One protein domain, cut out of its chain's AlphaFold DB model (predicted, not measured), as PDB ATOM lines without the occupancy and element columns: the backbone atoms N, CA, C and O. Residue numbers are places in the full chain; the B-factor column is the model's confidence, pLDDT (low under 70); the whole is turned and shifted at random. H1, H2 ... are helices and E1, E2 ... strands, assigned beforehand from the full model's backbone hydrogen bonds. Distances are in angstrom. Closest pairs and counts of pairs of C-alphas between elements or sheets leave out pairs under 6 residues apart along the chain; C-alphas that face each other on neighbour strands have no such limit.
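AT A GLANCE: This is residues 38 to 105 of the 105 residues of the protein "RES domain-containing protein" of Mesorhizobium sp (UniProt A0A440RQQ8). There is little regular structure: a long looped stretch, residues 38 to 62, leads to helix H1, and strand E1 runs near H1, with H2 just before E1 and a tail holding E2 sticking out after it. The named elements, H1, H2, E1 and E2 in chain order, hold only 26 of 68 printed residues, mixed helices and strands. The whole is loose, radius of gyration of the C-alphas 13.9 A, spanning 36 by 29 by 27 A.

HOW THE PARTS SIT: H1, residues 63 to 71, and H2, residues 82 to 86, are only just apart, closest C-alphas 8.1 A. E1, residues 88 to 94, is near H1, with 8 pairs of C-alphas within 10 A. H2 and E1 meet only through their tight link. E2, residues 99 to 103, is apart from H1, H2 and E1. E1 and E2 pair with no named strand. In H1 and H2 every O i to N i+4 pair is within hydrogen-bond range.

IN THESE COORDINATES: H1 begins at C-alpha 63 (6.440, -16.287, 17.358) and is 11.9 A long. E1 is 19.4 A long. E2 ends at C-alpha 103 (20.027, -7.948, 28.448).

THE WHOLE: The printed part has no cut and no long link between named elements. Residues 73 to 78 and 94 to 105 stand free. Only residue 105 has pLDDT under 70.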
ATOM      1  N   PHE A  38       7.283   0.064  12.359       95.88
ATOM      2  CA  PHE A  38       6.849   1.284  13.038       95.88
ATOM      3  C   PHE A  38       7.419   1.322  14.460       95.88
ATOM      4  O   PHE A  38       7.276   0.337  15.202       95.88
ATOM      5  N   PHE A  39       8.047   2.440  14.819       96.19
ATOM      6  CA  PHE A  39       8.564   2.720  16.155       96.19
ATOM      7  C   PHE A  39       7.562   3.604  16.898       96.19
ATOM      8  O   PHE A  39       7.238   4.698  16.446       96.19
ATOM      9  N   ASP A  40       7.048   3.107  18.017       93.75
ATOM     10  CA  ASP A  40       6.071   3.809  18.843       93.75
ATOM     11  C   ASP A  40       6.768   4.879  19.689       93.75
ATOM     12  O   ASP A  40       7.575   4.543  20.554       93.75
ATOM     13  N   GLY A  41       6.474   6.150  19.411       94.12
ATOM     14  CA  GLY A  41       6.981   7.308  20.153       94.12
ATOM     15  C   GLY A  41       6.068   7.777  21.289       94.12
ATOM     16  O   GLY A  41       6.287   8.855  21.824       94.12
ATOM     17  N   SER A  42       5.014   7.030  21.634       93.19
ATOM     18  CA  SER A  42       4.188   7.349  22.807       93.19
ATOM     19  C   SER A  42       4.915   7.029  24.117       93.19
ATOM     20  O   SER A  42       5.899   6.292  24.128       93.19
ATOM     21  N   THR A  43       4.389   7.504  25.244       91.88
ATOM     22  CA  THR A  43       4.904   7.211  26.595       91.88
ATOM     23  C   THR A  43       4.227   5.999  27.254       91.88
ATOM     24  O   THR A  43       4.432   5.740  28.434       91.88
ATOM     25  N   GLU A  44       3.402   5.251  26.514       87.81
ATOM     26  CA  GLU A  44       2.538   4.190  27.063       87.81
ATOM     27  C   GLU A  44       3.245   2.830  27.213       87.81
ATOM     28  O   GLU A  44       2.813   1.956  27.970       87.81
ATOM     29  N   GLY A  45       4.308   2.589  26.443       85.31
ATOM     30  CA  GLY A  45       5.009   1.308  26.464       85.31
ATOM     31  C   GLY A  45       5.996   1.183  27.626       85.31
ATOM     32  O   GLY A  45       6.660   2.140  28.006       85.31
ATOM     33  N   ARG A  46       6.157  -0.043  28.149       86.44
ATOM     34  CA  ARG A  46       7.014  -0.343  29.319       86.44
ATOM     35  C   ARG A  46       8.471   0.104  29.167       86.44
ATOM     36  O   ARG A  46       9.106   0.408  30.167       86.44
ATOM     37  N   PHE A  47       8.994   0.090  27.942       88.38
ATOM     38  CA  PHE A  47      10.358   0.517  27.616       88.38
ATOM     39  C   PHE A  47      10.393   1.743  26.703       88.38
ATOM     40  O   PHE A  47      11.449   2.057  26.153       88.38
ATOM     41  N   ASN A  48       9.254   2.408  26.501       91.31
ATOM     42  CA  ASN A  48       9.228   3.625  25.707       91.31
ATOM     43  C   ASN A  48       9.979   4.740  26.442       91.31
ATOM     44  O   ASN A  48      10.059   4.742  27.673       91.31
ATOM     45  N   ALA A  49      10.550   5.669  25.675       91.31
ATOM     46  CA  ALA A  49      11.208   6.835  26.240       91.31
ATOM     47  C   ALA A  49      10.182   7.636  27.064       91.31
ATOM     48  O   ALA A  49       9.138   8.002  26.516       91.31
ATOM     49  N   PRO A  50      10.438   7.918  28.352       90.00
ATOM     50  CA  PRO A  50       9.486   8.653  29.187       90.00
ATOM     51  C   PRO A  50       9.267  10.092  28.697       90.00
ATOM     52  O   PRO A  50       8.243  10.694  29.000       90.00
ATOM     53  N   ASP A  51      10.208  10.626  27.920       93.94
ATOM     54  CA  ASP A  51      10.177  11.946  27.293       93.94
ATOM     55  C   ASP A  51       9.852  11.899  25.787       93.94
ATOM     56  O   ASP A  51       9.976  12.911  25.102       93.94
ATOM     57  N   ALA A  52       9.467  10.729  25.255       94.00
ATOM     58  CA  ALA A  52       9.214  10.495  23.831       94.00
ATOM     59  C   ALA A  52      10.394  10.831  22.886       94.00
ATOM     60  O   ALA A  52      10.205  10.939  21.673       94.00
ATOM     61  N   SER A  53      11.623  10.953  23.402       95.81
ATOM     62  CA  SER A  53      12.813  11.324  22.613       95.81
ATOM     63  C   SER A  53      13.200  10.299  21.539       95.81
ATOM     64  O   SER A  53      13.875  10.639  20.565       95.81
ATOM     65  N   TYR A  54      12.763   9.047  21.683       94.50
ATOM     66  CA  TYR A  54      12.943   7.992  20.692       94.50
ATOM     67  C   TYR A  54      11.745   7.039  20.654       94.50
ATOM     68  O   TYR A  54      11.050   6.824  21.647       94.50
ATOM     69  N   GLY A  55      11.530   6.427  19.487       94.75
ATOM     70  CA  GLY A  55      10.488   5.425  19.296       94.75
ATOM     71  C   GLY A  55      10.963   4.004  19.608       94.75
ATOM     72  O   GLY A  55      12.130   3.663  19.412       94.75
ATOM     73  N   VAL A  56      10.038   3.144  20.037       95.38
ATOM     74  CA  VAL A  56      10.334   1.756  20.419       95.38
ATOM     75  C   VAL A  56       9.577   0.751  19.562       95.38
ATOM     76  O   VAL A  56       8.399   0.905  19.239       95.38
ATOM     77  N   LEU A  57      10.274  -0.322  19.192       95.81
ATOM     78  CA  LEU A  57       9.721  -1.459  18.471       95.81
ATOM     79  C   LEU A  57       9.818  -2.712  19.339       95.81
ATOM     80  O   LEU A  57      10.907  -3.118  19.737       95.81
ATOM     81  N   TYR A  58       8.677  -3.358  19.578       95.19
ATOM     82  CA  TYR A  58       8.613  -4.643  20.272       95.19
ATOM     83  C   TYR A  58       8.602  -5.786  19.254       95.19
ATOM     84  O   TYR A  58       7.731  -5.848  18.382       95.19
ATOM     85  N   ALA A  59       9.568  -6.693  19.381       97.00
ATOM     86  CA  ALA A  59       9.664  -7.936  18.624       97.00
ATOM     87  C   ALA A  59      10.259  -9.035  19.513       97.00
ATOM     88  O   ALA A  59      10.883  -8.756  20.536       97.00
ATOM     89  N   ALA A  60      10.070 -10.294  19.125       97.00
ATOM     90  CA  ALA A  60      10.568 -11.440  19.875       97.00
ATOM     91  C   ALA A  60      11.351 -12.404  18.985       97.00
ATOM     92  O   ALA A  60      11.063 -12.550  17.804       97.00
ATOM     93  N   ARG A  61      12.290 -13.151  19.575       95.81
ATOM     94  CA  ARG A  61      13.046 -14.208  18.873       95.81
ATOM     95  C   ARG A  61      12.184 -15.387  18.410       95.81
ATOM     96  O   ARG A  61      12.636 -16.190  17.610       95.81
ATOM     97  N   LYS A  62      10.976 -15.536  18.955       97.75
ATOM     98  CA  LYS A  62      10.044 -16.622  18.631       97.75
ATOM     99  C   LYS A  62       8.633 -16.068  18.481       97.75
ATOM    100  O   LYS A  62       8.248 -15.154  19.214       97.75
ATOM    101  N   THR A  63       7.840 -16.673  17.600       98.00
ATOM    102  CA  THR A  63       6.440 -16.287  17.358       98.00
ATOM    103  C   THR A  63       5.598 -16.297  18.632       98.00
ATOM    104  O   THR A  63       4.831 -15.366  18.857       98.00
ATOM    105  N   ASN A  64       5.758 -17.308  19.492       97.44
ATOM    106  CA  ASN A  64       5.002 -17.417  20.744       97.44
ATOM    107  C   ASN A  64       5.300 -16.265  21.721       97.44
ATOM    108  O   ASN A  64       4.388 -15.776  22.377       97.44
ATOM    109  N   GLY A  65       6.544 -15.780  21.767       96.62
ATOM    110  CA  GLY A  65       6.912 -14.592  22.538       96.62
ATOM    111  C   GLY A  65       6.259 -13.326  21.984       96.62
ATOM    112  O   GLY A  65       5.697 -12.544  22.743       96.62
ATOM    113  N   ALA A  66       6.258 -13.155  20.658       97.44
ATOM    114  CA  ALA A  66       5.607 -12.014  20.008       97.44
ATOM    115  C   ALA A  66       4.082 -12.032  20.210       97.44
ATOM    116  O   ALA A  66       3.457 -10.984  20.394       97.44
ATOM    117  N   PHE A  67       3.491 -13.229  20.190       96.81
ATOM    118  CA  PHE A  67       2.081 -13.451  20.483       96.81
ATOM    119  C   PHE A  67       1.763 -13.073  21.931       96.81
ATOM    120  O   PHE A  67       0.881 -12.248  22.165       96.81
ATOM    121  N   ALA A  68       2.511 -13.614  22.899       94.44
ATOM    122  CA  ALA A  68       2.315 -13.318  24.315       94.44
ATOM    123  C   ALA A  68       2.442 -11.815  24.607       94.44
ATOM    124  O   ALA A  68       1.581 -11.243  25.274       94.44
ATOM    125  N   GLU A  69       3.447 -11.157  24.024       92.62
ATOM    126  CA  GLU A  69       3.669  -9.716  24.173       92.62
ATOM    127  C   GLU A  69       2.497  -8.863  23.668       92.62
ATOM    128  O   GLU A  69       2.270  -7.762  24.170       92.62
ATOM    129  N   THR A  70       1.740  -9.360  22.688       94.50
ATOM    130  CA  THR A  70       0.653  -8.606  22.049       94.50
ATOM    131  C   THR A  70      -0.716  -8.938  22.632       94.50
ATOM    132  O   THR A  70      -1.511  -8.031  22.872       94.50
ATOM    133  N   PHE A  71      -1.001 -10.221  22.857       95.06
ATOM    134  CA  PHE A  71      -2.342 -10.702  23.195       95.06
ATOM    135  C   PHE A  71      -2.508 -11.078  24.670       95.06
ATOM    136  O   PHE A  71      -3.631 -11.070  25.164       95.06
ATOM    137  N   LEU A  72      -1.418 -11.362  25.394       93.06
ATOM    138  CA  LEU A  72      -1.462 -11.868  26.776       93.06
ATOM    139  C   LEU A  72      -0.987 -10.832  27.808       93.06
ATOM    140  O   LEU A  72      -0.536 -11.177  28.897       93.06
ATOM    141  N   ARG A  73      -1.098  -9.538  27.481       87.12
ATOM    142  CA  ARG A  73      -0.636  -8.429  28.337       87.12
ATOM    143  C   ARG A  73      -1.377  -8.299  29.666       87.12
ATOM    144  O   ARG A  73      -0.852  -7.670  30.579       87.12
ATOM    145  N   THR A  74      -2.586  -8.847  29.770       87.69
ATOM    146  CA  THR A  74      -3.394  -8.819  30.993       87.69
ATOM    147  C   THR A  74      -3.411 -10.212  31.623       87.69
ATOM    148  O   THR A  74      -4.160 -11.072  31.148       87.69
ATOM    149  N   PRO A  75      -2.620 -10.454  32.686       85.62
ATOM    150  CA  PRO A  75      -2.648 -11.718  33.411       85.62
ATOM    151  C   PRO A  75      -4.057 -12.055  33.907       85.62
ATOM    152  O   PRO A  75      -4.814 -11.167  34.298       85.62
ATOM    153  N   GLY A  76      -4.410 -13.340  33.886       88.25
ATOM    154  CA  GLY A  76      -5.719 -13.833  34.327       88.25
ATOM    155  C   GLY A  76      -6.826 -13.783  33.269       88.25
ATOM    156  O   GLY A  76      -7.872 -14.393  33.475       88.25
ATOM    157  N   ARG A  77      -6.619 -13.128  32.116       88.94
ATOM    158  CA  ARG A  77      -7.555 -13.242  30.986       88.94
ATOM    159  C   ARG A  77      -7.359 -14.565  30.247       88.94
ATOM    160  O   ARG A  77      -6.241 -14.913  29.882       88.94
ATOM    161  N   THR A  78      -8.463 -15.259  29.983       92.62
ATOM    162  CA  THR A  78      -8.497 -16.543  29.259       92.62
ATOM    163  C   THR A  78      -9.056 -16.428  27.840       92.62
ATOM    164  O   THR A  78      -8.963 -17.377  27.068       92.62
ATOM    165  N   LEU A  79      -9.611 -15.266  27.479       94.75
ATOM    166  CA  LEU A  79     -10.175 -14.978  26.160       94.75
ATOM    167  C   LEU A  79      -9.439 -13.806  25.503       94.75
ATOM    168  O   LEU A  79      -9.005 -12.869  26.178       94.75
ATOM    169  N   ILE A  80      -9.337 -13.856  24.174       93.75
ATOM    170  CA  ILE A  80      -8.783 -12.783  23.343       93.75
ATOM    171  C   ILE A  80      -9.941 -12.085  22.633       93.75
ATOM    172  O   ILE A  80     -10.775 -12.734  22.010       93.75
ATOM    173  N   ASP A  81      -9.966 -10.758  22.715       94.00
ATOM    174  CA  ASP A  81     -10.925  -9.923  21.992       94.00
ATOM    175  C   ASP A  81     -10.771 -10.122  20.468       94.00
ATOM    176  O   ASP A  81      -9.687  -9.940  19.902       94.00
ATOM    177  N   ALA A  82     -11.866 -10.489  19.797       95.88
ATOM    178  CA  ALA A  82     -11.893 -10.714  18.356       95.88
ATOM    179  C   ALA A  82     -11.537  -9.449  17.558       95.88
ATOM    180  O   ALA A  82     -10.878  -9.543  16.521       95.88
ATOM    181  N   ASP A  83     -11.902  -8.262  18.043       96.56
ATOM    182  CA  ASP A  83     -11.566  -7.004  17.379       96.56
ATOM    183  C   ASP A  83     -10.092  -6.657  17.559       96.56
ATOM    184  O   ASP A  83      -9.457  -6.111  16.651       96.56
ATOM    185  N   LEU A  84      -9.499  -7.005  18.707       94.81
ATOM    186  CA  LEU A  84      -8.048  -6.948  18.862       94.81
ATOM    187  C   LEU A  84      -7.377  -7.845  17.822       94.81
ATOM    188  O   LEU A  84      -6.481  -7.365  17.132       94.81
ATOM    189  N   LEU A  85      -7.821  -9.096  17.676       95.56
ATOM    190  CA  LEU A  85      -7.235 -10.039  16.724       95.56
ATOM    191  C   LEU A  85      -7.329  -9.527  15.279       95.56
ATOM    192  O   LEU A  85      -6.312  -9.475  14.592       95.56
ATOM    193  N   LYS A  86      -8.507  -9.055  14.849       97.00
ATOM    194  CA  LYS A  86      -8.740  -8.507  13.497       97.00
ATOM    195  C   LYS A  86      -7.848  -7.311  13.159       97.00
ATOM    196  O   LYS A  86      -7.484  -7.118  12.005       97.00
ATOM    197  N   ARG A  87      -7.494  -6.486  14.151       97.38
ATOM    198  CA  ARG A  87      -6.642  -5.298  13.956       97.38
ATOM    199  C   ARG A  87      -5.150  -5.622  13.884       97.38
ATOM    200  O   ARG A  87      -4.361  -4.717  13.591       97.38
ATOM    201  N   LYS A  88      -4.732  -6.846  14.221       97.50
ATOM    202  CA  LYS A  88      -3.317  -7.221  14.280       97.50
ATOM    203  C   LYS A  88      -2.894  -7.975  13.025       97.50
ATOM    204  O   LYS A  88      -3.564  -8.894  12.579       97.50
ATOM    205  N   ALA A  89      -1.735  -7.602  12.502       97.81
ATOM    206  CA  ALA A  89      -1.019  -8.346  11.477       97.81
ATOM    207  C   ALA A  89       0.236  -8.983  12.084       97.81
ATOM    208  O   ALA A  89       0.711  -8.560  13.141       97.81
ATOM    209  N   TYR A  90       0.770  -9.995  11.403       98.31
ATOM    210  CA  TYR A  90       1.981 -10.715  11.787       98.31
ATOM    211  C   TYR A  90       3.046 -10.595  10.698       98.31
ATOM    212  O   TYR A  90       2.731 -10.630   9.510       98.31
ATOM    213  N   VAL A  91       4.309 -10.467  11.105       98.44
ATOM    214  CA  VAL A  91       5.455 -10.411  10.194       98.44
ATOM    215  C   VAL A  91       6.697 -11.052  10.823       98.44
ATOM    216  O   VAL A  91       6.871 -11.046  12.047       98.44
ATOM    217  N   ARG A  92       7.571 -11.581   9.963       98.50
ATOM    218  CA  ARG A  92       8.960 -11.939  10.279       98.50
ATOM    219  C   ARG A  92       9.861 -10.840   9.732       98.50
ATOM    220  O   ARG A  92       9.774 -10.508   8.554       98.50
ATOM    221  N   LEU A  93      10.687 -10.258  10.587       98.12
ATOM    222  CA  LEU A  93      11.639  -9.220  10.220       98.12
ATOM    223  C   LEU A  93      13.035  -9.831  10.199       98.12
ATOM    224  O   LEU A  93      13.462 -10.419  11.192       98.12
ATOM    225  N   LEU A  94      13.735  -9.666   9.080       98.25
ATOM    226  CA  LEU A  94      15.136 -10.038   8.955       98.25
ATOM    227  C   LEU A  94      16.009  -8.889   9.460       98.25
ATOM    228  O   LEU A  94      15.882  -7.749   9.011       98.25
ATOM    229  N   VAL A  95      16.911  -9.190  10.385       97.81
ATOM    230  CA  VAL A  95      17.894  -8.237  10.888       97.81
ATOM    231  C   VAL A  95      18.972  -8.048   9.822       97.81
ATOM    232  O   VAL A  95      19.684  -8.987   9.485       97.81
ATOM    233  N   GLN A  96      19.094  -6.843   9.266       97.62
ATOM    234  CA  GLN A  96      20.041  -6.574   8.170       97.62
ATOM    235  C   GLN A  96      21.457  -6.215   8.640       97.62
ATOM    236  O   GLN A  96      22.390  -6.223   7.846       97.62
ATOM    237  N   ARG A  97      21.621  -5.880   9.922       97.81
ATOM    238  CA  ARG A  97      22.893  -5.485  10.531       97.81
ATOM    239  C   ARG A  97      22.937  -5.949  11.975       97.81
ATOM    240  O   ARG A  97      21.885  -5.993  12.609       97.81
ATOM    241  N   ASP A  98      24.125  -6.209  12.497       97.81
ATOM    242  CA  ASP A  98      24.294  -6.572  13.902       97.81
ATOM    243  C   ASP A  98      23.672  -5.507  14.818       97.81
ATOM    244  O   ASP A  98      23.922  -4.305  14.680       97.81
ATOM    245  N   LEU A  99      22.824  -5.952  15.744       96.94
ATOM    246  CA  LEU A  99      22.179  -5.108  16.742       96.94
ATOM    247  C   LEU A  99      22.780  -5.389  18.111       96.94
ATOM    248  O   LEU A  99      22.787  -6.530  18.571       96.94
ATOM    249  N   LYS A 100      23.197  -4.326  18.797       96.75
ATOM    250  CA  LYS A 100      23.578  -4.379  20.209       96.75
ATOM    251  C   LYS A 100      22.349  -4.146  21.070       96.75
ATOM    252  O   LYS A 100      21.690  -3.115  20.951       96.75
ATOM    253  N   LEU A 101      22.053  -5.098  21.942       94.94
ATOM    254  CA  LEU A 101      20.914  -5.072  22.850       94.94
ATOM    255  C   LEU A 101      21.395  -5.105  24.300       94.94
ATOM    256  O   LEU A 101      22.440  -5.675  24.619       94.94
ATOM    257  N   ILE A 102      20.594  -4.531  25.194       92.69
ATOM    258  CA  ILE A 102      20.784  -4.681  26.636       92.69
ATOM    259  C   ILE A 102      19.993  -5.904  27.091       92.69
ATOM    260  O   ILE A 102      18.785  -6.001  26.874       92.69
ATOM    261  N   ARG A 103      20.670  -6.840  27.753       89.56
ATOM    262  CA  ARG A 103      20.027  -7.948  28.448       89.56
ATOM    263  C   ARG A 103      19.568  -7.471  29.820       89.56
ATOM    264  O   ARG A 103      20.384  -7.300  30.724       89.56
ATOM    265  N   LEU A 104      18.260  -7.302  29.959       79.69
ATOM    266  CA  LEU A 104      17.617  -7.072  31.247       79.69
ATOM    267  C   LEU A 104      17.648  -8.386  32.044       79.69
ATOM    268  O   LEU A 104      17.368  -9.451  31.483       79.69
ATOM    269  N   ALA A 105      18.130  -8.310  33.286       61.97
ATOM    270  CA  ALA A 105      18.384  -9.447  34.171       61.97
ATOM    271  C   ALA A 105      17.139  -9.816  34.976       61.97
ATOM    272  O   ALA A 105      16.479  -8.876  35.473       61.97
TER     273      ALA A 105